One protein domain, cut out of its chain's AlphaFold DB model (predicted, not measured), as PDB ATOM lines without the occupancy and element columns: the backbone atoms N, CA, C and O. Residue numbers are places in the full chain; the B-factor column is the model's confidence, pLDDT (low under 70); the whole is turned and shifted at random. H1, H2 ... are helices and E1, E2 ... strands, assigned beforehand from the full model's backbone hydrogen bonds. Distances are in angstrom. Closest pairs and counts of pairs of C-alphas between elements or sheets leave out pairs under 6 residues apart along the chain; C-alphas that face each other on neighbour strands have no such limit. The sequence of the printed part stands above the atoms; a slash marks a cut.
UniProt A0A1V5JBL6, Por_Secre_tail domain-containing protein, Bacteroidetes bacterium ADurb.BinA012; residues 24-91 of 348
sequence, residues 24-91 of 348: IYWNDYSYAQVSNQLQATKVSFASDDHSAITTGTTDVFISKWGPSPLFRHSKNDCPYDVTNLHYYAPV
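What this domain is: This is residues 24 to 91 of the 348 residues of the protein "Por_Secre_tail domain-containing protein" of Bacteroidetes bacterium ADurb.BinA012 (UniProt A0A1V5JBL6). The model is a single strongly twisted sheet of six short strands, a ribbon whose strand lines turn by 166 degrees from edge strand E1 to edge strand E5, with a one-turn helix H1 near the E1 edge. Strands E2 to E5 follow one another side by side, and then residues 75 to 84 lead back past E4, E3 and E2 so that E6 fits between E2 and E1. The printed part has 68 residues with one named helix and six named strands, in the order H1 E1 E2 E3 E4 E5 E6; the sheet runs E1 E6 E2 E3 E4 E5 and is antiparallel throughout. The class is mostly strand, though under half of the residues are in named elements. The whole is compact and rounded, with a radius of gyration of the C-alphas of 11.4 A and spans of 29 by 24 by 21 A.

How they stand to each other: Inner strands E2, residues 42 to 45, and E3, residues 51 to 54, form a hairpin at 142 degrees, with N 43 and O 52 at 2.9 A. E3 also forms a hairpin with E4, residues 60 to 64, with N 53 and O 62 at 2.9 A. The pairing is staggered: E3 pairs with E2 over residues 51 to 53 and with E4 over 53 to 54. E4 and edge strand E5, residues 70 to 74, form a third hairpin at 149 degrees, with N 71 and O 63 at 2.8 A. E2 to E5 are a meander, each strand the antiparallel neighbour of the one before. On the other side of E2, E6, residues 85 to 90, is antiparallel to it at 154 degrees, with N 44 and O 86 at 2.8 A. Edge strand E1, residues 31 to 34, is antiparallel to E6 at 130 degrees, with N 34 and O 87 at 2.8 A. E1 and E5 are apart. H1, residues 24 to 27, only grazes the sheet with its residues 25 to 26; its closest C-alphas to E1 are those of Trp 26 and Ala 32, 6.8 A apart. H1 is too short for an O i to N i+4 pair, and its one O i to N i+3 pair is not within range.

Where its parts are: E6 is the longest strand, 16.8 A from C-alpha 85 to C-alpha 90 at (60.127, -51.262, -11.190). E4 measures 13.3 A and E5 13.1 A, ending at C-alpha 74 at (38.349, -43.959, -12.429). E2 measures 10.3 A, E3 9.6 A and E1 9.3 A. H1 measures 5.0 A and begins at C-alpha 24 at (57.470, -56.033, 1.497).

The domain as a whole: The C-alphas of Pro 67 and Val 91, the two farthest apart, are 30.7 A apart. The printed part has no cut and no long link. The mean pLDDT of the printed part is 82.3; residues 24 to 28 are under 70.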
ATOM      1  N   ILE A  24      56.433 -55.039   1.816       47.03
ATOM      2  CA  ILE A  24      57.470 -56.033   1.497       47.03
ATOM      3  C   ILE A  24      57.926 -56.001   0.029       47.03
ATOM      4  O   ILE A  24      59.081 -56.304  -0.244       47.03
ATOM      5  N   TYR A  25      57.061 -55.583  -0.903       48.81
ATOM      6  CA  TYR A  25      57.398 -55.412  -2.327       48.81
ATOM      7  C   TYR A  25      57.977 -54.022  -2.666       48.81
ATOM      8  O   TYR A  25      58.427 -53.787  -3.786       48.81
ATOM      9  N   TRP A  26      57.923 -53.084  -1.717       57.00
ATOM     10  CA  TRP A  26      58.569 -51.767  -1.775       57.00
ATOM     11  C   TRP A  26      59.909 -51.773  -1.024       57.00
ATOM     12  O   TRP A  26      60.876 -51.157  -1.464       57.00
ATOM     13  N   ASN A  27      59.975 -52.507   0.087       62.38
ATOM     14  CA  ASN A  27      61.120 -52.623   0.985       62.38
ATOM     15  C   ASN A  27      62.133 -53.667   0.524       62.38
ATOM     16  O   ASN A  27      63.269 -53.638   0.980       62.38
ATOM     17  N   ASP A  28      61.761 -54.565  -0.393       66.62
ATOM     18  CA  ASP A  28      62.753 -55.345  -1.132       66.62
ATOM     19  C   ASP A  28      63.454 -54.504  -2.212       66.62
ATOM     20  O   ASP A  28      64.351 -55.003  -2.879       66.62
ATOM     21  N   TYR A  29      63.064 -53.236  -2.396       72.94
ATOM     22  CA  TYR A  29      63.657 -52.283  -3.335       72.94
ATOM     23  C   TYR A  29      63.606 -52.714  -4.808       72.94
ATOM     24  O   TYR A  29      64.300 -52.142  -5.655       72.94
ATOM     25  N   SER A  30      62.763 -53.695  -5.144       74.69
ATOM     26  CA  SER A  30      62.476 -54.078  -6.531       74.69
ATOM     27  C   SER A  30      61.633 -53.023  -7.261       74.69
ATOM     28  O   SER A  30      61.639 -52.949  -8.496       74.69
ATOM     29  N   TYR A  31      60.978 -52.144  -6.500       83.19
ATOM     30  CA  TYR A  31      60.260 -50.964  -6.961       83.19
ATOM     31  C   TYR A  31      60.717 -49.714  -6.205       83.19
ATOM     32  O   TYR A  31      61.045 -49.771  -5.024       83.19
ATOM     33  N   ALA A  32      60.679 -48.565  -6.877       84.88
ATOM     34  CA  ALA A  32      60.927 -47.269  -6.258       84.88
ATOM     35  C   ALA A  32      59.746 -46.326  -6.466       84.88
ATOM     36  O   ALA A  32      59.052 -46.386  -7.488       84.88
ATOM     37  N   GLN A  33      59.535 -45.446  -5.488       86.56
ATOM     38  CA  GLN A  33      58.510 -44.418  -5.570       86.56
ATOM     39  C   GLN A  33      58.877 -43.397  -6.656       86.56
ATOM     40  O   GLN A  33      60.010 -42.921  -6.728       86.56
ATOM     41  N   VAL A  34      57.910 -43.055  -7.502       86.81
ATOM     42  CA  VAL A  34      58.028 -42.078  -8.591       86.81
ATOM     43  C   VAL A  34      57.028 -40.940  -8.397       86.81
ATOM     44  O   VAL A  34      56.085 -41.041  -7.614       86.81
ATOM     45  N   SER A  35      57.231 -39.829  -9.104       87.38
ATOM     46  CA  SER A  35      56.493 -38.587  -8.841       87.38
ATOM     47  C   SER A  35      55.064 -38.572  -9.386       87.38
ATOM     48  O   SER A  35      54.263 -37.745  -8.955       87.38
ATOM     49  N   ASN A  36      54.725 -39.441 -10.345       84.75
ATOM     50  CA  ASN A  36      53.404 -39.445 -10.973       84.75
ATOM     51  C   ASN A  36      53.013 -40.802 -11.579       84.75
ATOM     52  O   ASN A  36      53.849 -41.669 -11.835       84.75
ATOM     53  N   GLN A  37      51.715 -40.948 -11.865       87.19
ATOM     54  CA  GLN A  37      51.116 -42.172 -12.394       87.19
ATOM     55  C   GLN A  37      51.713 -42.636 -13.727       87.19
ATOM     56  O   GLN A  37      51.859 -43.839 -13.927       87.19
ATOM     57  N   LEU A  38      52.036 -41.721 -14.646       86.06
ATOM     58  CA  LEU A  38      52.474 -42.088 -16.000       86.06
ATOM     59  C   LEU A  38      53.839 -42.786 -16.008       86.06
ATOM     60  O   LEU A  38      54.178 -43.470 -16.968       86.06
ATOM     61  N   GLN A  39      54.613 -42.619 -14.938       86.81
ATOM     62  CA  GLN A  39      55.892 -43.296 -14.731       86.81
ATOM     63  C   GLN A  39      55.741 -44.613 -13.969       86.81
ATOM     64  O   GLN A  39      56.651 -45.440 -13.976       86.81
ATOM     65  N   ALA A  40      54.613 -44.802 -13.290       87.81
ATOM     66  CA  ALA A  40      54.375 -45.935 -12.424       87.81
ATOM     67  C   ALA A  40      53.683 -47.083 -13.148       87.81
ATOM     68  O   ALA A  40      52.961 -46.899 -14.125       87.81
ATOM     69  N   THR A  41      53.863 -48.277 -12.596       88.12
ATOM     70  CA  THR A  41      53.086 -49.481 -12.950       88.12
ATOM     71  C   THR A  41      52.134 -49.890 -11.827       88.12
ATOM     72  O   THR A  41      51.244 -50.723 -12.016       88.12
ATOM     73  N   LYS A  42      52.323 -49.305 -10.641       86.56
ATOM     74  CA  LYS A  42      51.598 -49.611  -9.417       86.56
ATOM     75  C   LYS A  42      51.337 -48.334  -8.626       86.56
ATOM     76  O   LYS A  42      52.116 -47.383  -8.696       86.56
ATOM     77  N   VAL A  43      50.258 -48.329  -7.862       86.75
ATOM     78  CA  VAL A  43      49.924 -47.260  -6.922       86.75
ATOM     79  C   VAL A  43      49.491 -47.873  -5.595       86.75
ATOM     80  O   VAL A  43      48.773 -48.874  -5.589       86.75
ATOM     81  N   SER A  44      49.956 -47.287  -4.499       84.75
ATOM     82  CA  SER A  44      49.562 -47.598  -3.126       84.75
ATOM     83  C   SER A  44      48.741 -46.443  -2.557       84.75
ATOM     84  O   SER A  44      48.990 -45.278  -2.885       84.75
ATOM     85  N   PHE A  45      47.758 -46.771  -1.731       83.56
ATOM     86  CA  PHE A  45      46.869 -45.819  -1.080       83.56
ATOM     87  C   PHE A  45      47.400 -45.585   0.333       83.56
ATOM     88  O   PHE A  45      47.398 -46.493   1.147       83.56
ATOM     89  N   ALA A  46      47.897 -44.385   0.634       76.56
ATOM     90  CA  ALA A  46      48.679 -44.161   1.854       76.56
ATOM     91  C   ALA A  46      47.878 -44.320   3.160       76.56
ATOM     92  O   ALA A  46      48.462 -44.497   4.226       76.56
ATOM     93  N   SER A  47      46.553 -44.204   3.087       73.25
ATOM     94  CA  SER A  47      45.639 -44.335   4.222       73.25
ATOM     95  C   SER A  47      45.059 -45.743   4.391       73.25
ATOM     96  O   SER A  47      44.301 -45.952   5.337       73.25
ATOM     97  N   ASP A  48      45.406 -46.700   3.522       70.00
ATOM     98  CA  ASP A  48      44.819 -48.044   3.515       70.00
ATOM     99  C   ASP A  48      45.832 -49.127   3.079       70.00
ATOM    100  O   ASP A  48      46.961 -48.845   2.685       70.00
ATOM    101  N   ASP A  49      45.427 -50.392   3.144       70.56
ATOM    102  CA  ASP A  49      46.163 -51.549   2.634       70.56
ATOM    103  C   ASP A  49      46.020 -51.749   1.119       70.56
ATOM    104  O   ASP A  49      46.617 -52.649   0.521       70.56
ATOM    105  N   HIS A  50      45.263 -50.852   0.491       75.94
ATOM    106  CA  HIS A  50      44.840 -50.961  -0.887       75.94
ATOM    107  C   HIS A  50      45.940 -50.582  -1.884       75.94
ATOM    108  O   HIS A  50      46.651 -49.582  -1.753       75.94
ATOM    109  N   SER A  51      46.020 -51.355  -2.967       80.25
ATOM    110  CA  SER A  51      46.907 -51.079  -4.093       80.25
ATOM    111  C   SER A  51      46.221 -51.334  -5.429       80.25
ATOM    112  O   SER A  51      45.243 -52.079  -5.544       80.25
ATOM    113  N   ALA A  52      46.750 -50.712  -6.479       84.50
ATOM    114  CA  ALA A  52      46.241 -50.872  -7.829       84.50
ATOM    115  C   ALA A  52      47.354 -50.919  -8.876       84.50
ATOM    116  O   ALA A  52      48.488 -50.490  -8.654       84.50
ATOM    117  N   ILE A  53      47.011 -51.435 -10.055       87.69
ATOM    118  CA  ILE A  53      47.825 -51.312 -11.263       87.69
ATOM    119  C   ILE A  53      47.445 -49.999 -11.947       87.69
ATOM    120  O   ILE A  53      46.262 -49.721 -12.165       87.69
ATOM    121  N   THR A  54      48.443 -49.191 -12.291       89.56
ATOM    122  CA  THR A  54      48.226 -47.973 -13.076       89.56
ATOM    123  C   THR A  54      47.945 -48.331 -14.533       89.56
ATOM    124  O   THR A  54      48.388 -49.358 -15.047       89.56
ATOM    125  N   THR A  55      47.196 -47.480 -15.226       89.00
ATOM    126  CA  THR A  55      47.026 -47.599 -16.679       89.00
ATOM    127  C   THR A  55      47.722 -46.446 -17.395       89.00
ATOM    128  O   THR A  55      48.101 -45.455 -16.770       89.00
ATOM    129  N   GLY A  56      47.838 -46.545 -18.723       87.75
ATOM    130  CA  GLY A  56      48.297 -45.433 -19.566       87.75
ATOM    131  C   GLY A  56      47.327 -44.245 -19.626       87.75
ATOM    132  O   GLY A  56      47.625 -43.252 -20.279       87.75
ATOM    133  N   THR A  57      46.163 -44.331 -18.971       90.62
ATOM    134  CA  THR A  57      45.208 -43.228 -18.830       90.62
ATOM    135  C   THR A  57      45.304 -42.659 -17.416       90.62
ATOM    136  O   THR A  57      45.099 -43.388 -16.444       90.62
ATOM    137  N   THR A  58      45.602 -41.361 -17.295       90.69
ATOM    138  CA  THR A  58      45.651 -40.643 -16.010       90.69
ATOM    139  C   THR A  58      44.374 -40.859 -15.203       90.69
ATOM    140  O   THR A  58      43.281 -40.849 -15.763       90.69
ATOM    141  N   ASP A  59      44.529 -41.062 -13.896       91.19
ATOM    142  CA  ASP A  59      43.463 -41.322 -12.930       91.19
ATOM    143  C   ASP A  59      42.585 -42.536 -13.270       91.19
ATOM    144  O   ASP A  59      41.447 -42.626 -12.824       91.19
ATOM    145  N   VAL A  60      43.096 -43.499 -14.042       91.81
ATOM    146  CA  VAL A  60      42.423 -44.780 -14.282       91.81
ATOM    147  C   VAL A  60      43.296 -45.924 -13.796       91.81
ATOM    148  O   VAL A  60      44.441 -46.087 -14.237       91.81
ATOM    149  N   PHE A  61      42.717 -46.749 -12.926       90.94
ATOM    150  CA  PHE A  61      43.389 -47.846 -12.244       90.94
ATOM    151  C   PHE A  61      42.697 -49.179 -12.499       90.94
ATOM    152  O   PHE A  61      41.530 -49.237 -12.891       90.94
ATOM    153  N   ILE A  62      43.444 -50.259 -12.278       89.50
ATOM    154  CA  ILE A  62      42.928 -51.622 -12.259       89.50
ATOM    155  C   ILE A  62      43.142 -52.185 -10.852       89.50
ATOM    156  O   ILE A  62      44.287 -52.387 -10.439       89.50
ATOM    157  N   SER A  63      42.058 -52.412 -10.109       84.12
ATOM    158  CA  SER A  63      42.113 -52.891  -8.720       84.12
ATOM    159  C   SER A  63      40.909 -53.759  -8.343       84.12
ATOM    160  O   SER A  63      39.903 -53.793  -9.051       84.12
ATOM    161  N   LYS A  64      41.043 -54.532  -7.263       78.81
ATOM    162  CA  LYS A  64      39.981 -55.355  -6.665       78.81
ATOM    163  C   LYS A  64      39.429 -54.605  -5.452       78.81
ATOM    164  O   LYS A  64      40.210 -53.915  -4.821       78.81
ATOM    165  N   TRP A  65      38.148 -54.750  -5.102       78.12
ATOM    166  CA  TRP A  65      37.559 -54.129  -3.900       78.12
ATOM    167  C   TRP A  65      36.898 -55.182  -2.996       78.12
ATOM    168  O   TRP A  65      35.846 -55.735  -3.338       78.12
ATOM    169  N   GLY A  66      37.513 -55.494  -1.857       71.44
ATOM    170  CA  GLY A  66      37.159 -56.621  -0.998       71.44
ATOM    171  C   GLY A  66      37.039 -57.928  -1.800       71.44
ATOM    172  O   GLY A  66      37.939 -58.245  -2.572       71.44
ATOM    173  N   PRO A  67      35.933 -58.691  -1.691       72.31
ATOM    174  CA  PRO A  67      35.738 -59.942  -2.433       72.31
ATOM    175  C   PRO A  67      35.389 -59.758  -3.925       72.31
ATOM    176  O   PRO A  67      35.438 -60.732  -4.681       72.31
ATOM    177  N   SER A  68      35.066 -58.541  -4.368       71.50
ATOM    178  CA  SER A  68      34.566 -58.219  -5.718       71.50
ATOM    179  C   SER A  68      35.584 -58.532  -6.829       71.50
ATOM    180  O   SER A  68      36.758 -58.716  -6.523       71.50
ATOM    181  N   PRO A  69      35.212 -58.637  -8.119       78.56
ATOM    182  CA  PRO A  69      36.178 -58.900  -9.192       78.56
ATOM    183  C   PRO A  69      37.194 -57.756  -9.389       78.56
ATOM    184  O   PRO A  69      37.147 -56.728  -8.719       78.56
ATOM    185  N   LEU A  70      38.154 -57.964 -10.294       81.69
ATOM    186  CA  LEU A  70      39.101 -56.930 -10.711       81.69
ATOM    187  C   LEU A  70      38.385 -55.932 -11.637       81.69
ATOM    188  O   LEU A  70      37.842 -56.337 -12.665       81.69
ATOM    189  N   PHE A  71      38.405 -54.646 -11.299       83.56
ATOM    190  CA  PHE A  71      37.761 -53.586 -12.071       83.56
ATOM    191  C   PHE A  71      38.788 -52.644 -12.677       83.56
ATOM    192  O   PHE A  71      39.776 -52.303 -12.032       83.56
ATOM    193  N   ARG A  72      38.505 -52.163 -13.890       92.19
ATOM    194  CA  ARG A  72      39.109 -50.941 -14.423       92.19
ATOM    195  C   ARG A  72      38.171 -49.782 -14.110       92.19
ATOM    196  O   ARG A  72      37.024 -49.818 -14.544       92.19
ATOM    197  N   HIS A  73      38.642 -48.782 -13.380       90.06
ATOM    198  CA  HIS A  73      37.791 -47.719 -12.845       90.06
ATOM    199  C   HIS A  73      38.522 -46.372 -12.804       90.06
ATOM    200  O   HIS A  73      39.757 -46.335 -12.823       90.06
ATOM    201  N   SER A  74      37.769 -45.269 -12.743       92.81
ATOM    202  CA  SER A  74      38.349 -43.959 -12.429       92.81
ATOM    203  C   SER A  74      38.830 -43.950 -10.982       92.81
ATOM    204  O   SER A  74      38.238 -44.602 -10.121       92.81
ATOM    205  N   LYS A  75      39.874 -43.177 -10.679       89.00
ATOM    206  CA  LYS A  75      40.393 -42.974  -9.325       89.00
ATOM    207  C   LYS A  75      39.258 -42.654  -8.356       89.00
ATOM    208  O   LYS A  75      39.154 -43.301  -7.328       89.00
ATOM    209  N   ASN A  76      38.363 -41.742  -8.728       90.44
ATOM    210  CA  ASN A  76      37.281 -41.278  -7.852       90.44
ATOM    211  C   ASN A  76      36.113 -42.269  -7.703       90.44
ATOM    212  O   ASN A  76      35.254 -42.048  -6.858       90.44
ATOM    213  N   ASP A  77      36.080 -43.347  -8.490       89.31
ATOM    214  CA  ASP A  77      35.113 -44.440  -8.306       89.31
ATOM    215  C   ASP A  77      35.594 -45.444  -7.245       89.31
ATOM    216  O   ASP A  77      34.862 -46.354  -6.861       89.31
ATOM    217  N   CYS A  78      36.849 -45.313  -6.803       83.56
ATOM    218  CA  CYS A  78      37.432 -46.159  -5.779       83.56
ATOM    219  C   CYS A  78      36.748 -45.887  -4.427       83.56
ATOM    220  O   CYS A  78      36.653 -44.726  -4.029       83.56
ATOM    221  N   PRO A  79      36.317 -46.921  -3.682       83.25
ATOM    222  CA  PRO A  79      35.718 -46.734  -2.359       83.25
ATOM    223  C   PRO A  79      36.740 -46.339  -1.275       83.25
ATOM    224  O   PRO A  79      36.343 -46.028  -0.155       83.25
ATOM    225  N   TYR A  80      38.035 -46.372  -1.600       82.06
ATOM    226  CA  TYR A  80      39.148 -46.047  -0.707       82.06
ATOM    227  C   TYR A  80      39.604 -44.594  -0.882       82.06
ATOM    228  O   TYR A  80      39.376 -43.981  -1.925       82.06
ATOM    229  N   ASP A  81      40.279 -44.043   0.127       84.00
ATOM    230  CA  ASP A  81      40.756 -42.659   0.105       84.00
ATOM    231  C   ASP A  81      41.893 -42.454  -0.912       84.00
ATOM    232  O   ASP A  81      42.993 -42.988  -0.803       84.00
ATOM    233  N   VAL A  82      41.605 -41.637  -1.922       86.25
ATOM    234  CA  VAL A  82      42.482 -41.344  -3.064       86.25
ATOM    235  C   VAL A  82      43.267 -40.042  -2.914       86.25
ATOM    236  O   VAL A  82      43.903 -39.595  -3.873       86.25
ATOM    237  N   THR A  83      43.185 -39.378  -1.759       86.69
ATOM    238  CA  THR A  83      43.800 -38.057  -1.557       86.69
ATOM    239  C   THR A  83      45.318 -38.127  -1.422       86.69
ATOM    240  O   THR A  83      46.007 -37.204  -1.856       86.69
ATOM    241  N   ASN A  84      45.846 -39.232  -0.888       86.12
ATOM    242  CA  ASN A  84      47.276 -39.460  -0.731       86.12
ATOM    243  C   ASN A  84      47.686 -40.783  -1.392       86.12
ATOM    244  O   ASN A  84      47.554 -41.861  -0.815       86.12
ATOM    245  N   LEU A  85      48.164 -40.686  -2.632       86.75
ATOM    246  CA  LEU A  85      48.598 -41.831  -3.428       86.75
ATOM    247  C   LEU A  85      50.118 -41.849  -3.577       86.75
ATOM    248  O   LEU A  85      50.758 -40.821  -3.808       86.75
ATOM    249  N   HIS A  86      50.691 -43.045  -3.511       86.50
ATOM    250  CA  HIS A  86      52.110 -43.285  -3.736       86.50
ATOM    251  C   HIS A  86      52.293 -44.138  -4.986       86.50
ATOM    252  O   HIS A  86      51.774 -45.246  -5.086       86.50
ATOM    253  N   TYR A  87      53.000 -43.597  -5.971       87.31
ATOM    254  CA  TYR A  87      53.195 -44.219  -7.276       87.31
ATOM    255  C   TYR A  87      54.537 -44.922  -7.328       87.31
ATOM    256  O   TYR A  87      55.525 -44.360  -6.869       87.31
ATOM    257  N   TYR A  88      54.592 -46.105  -7.933       86.12
ATOM    258  CA  TYR A  88      55.815 -46.894  -7.965       86.12
ATOM    259  C   TYR A  88      56.087 -47.537  -9.321       86.12
ATOM    260  O   TYR A  88      55.189 -48.012 -10.032       86.12
ATOM    261  N   ALA A  89      57.371 -47.594  -9.654       87.81
ATOM    262  CA  ALA A  89      57.890 -48.165 -10.884       87.81
ATOM    263  C   ALA A  89      58.968 -49.209 -10.574       87.81
ATOM    264  O   ALA A  89      59.694 -49.051  -9.590       87.81
ATOM    265  N   PRO A  90      59.090 -50.268 -11.394       87.06
ATOM    266  CA  PRO A  90      60.127 -51.262 -11.190       87.06
ATOM    267  C   PRO A  90      61.506 -50.626 -11.363       87.06
ATOM    268  O   PRO A  90      61.724 -49.788 -12.252       87.06
ATOM    269  N   VAL A  91      62.446 -51.063 -10.536       90.19
ATOM    270  CA  VAL A  91      63.857 -50.727 -10.687       90.19
ATOM    271  C   VAL A  91      64.448 -51.639 -11.759       90.19
ATOM    272  O   VAL A  91      64.341 -52.862 -11.692       90.19
TER     273      VAL A  91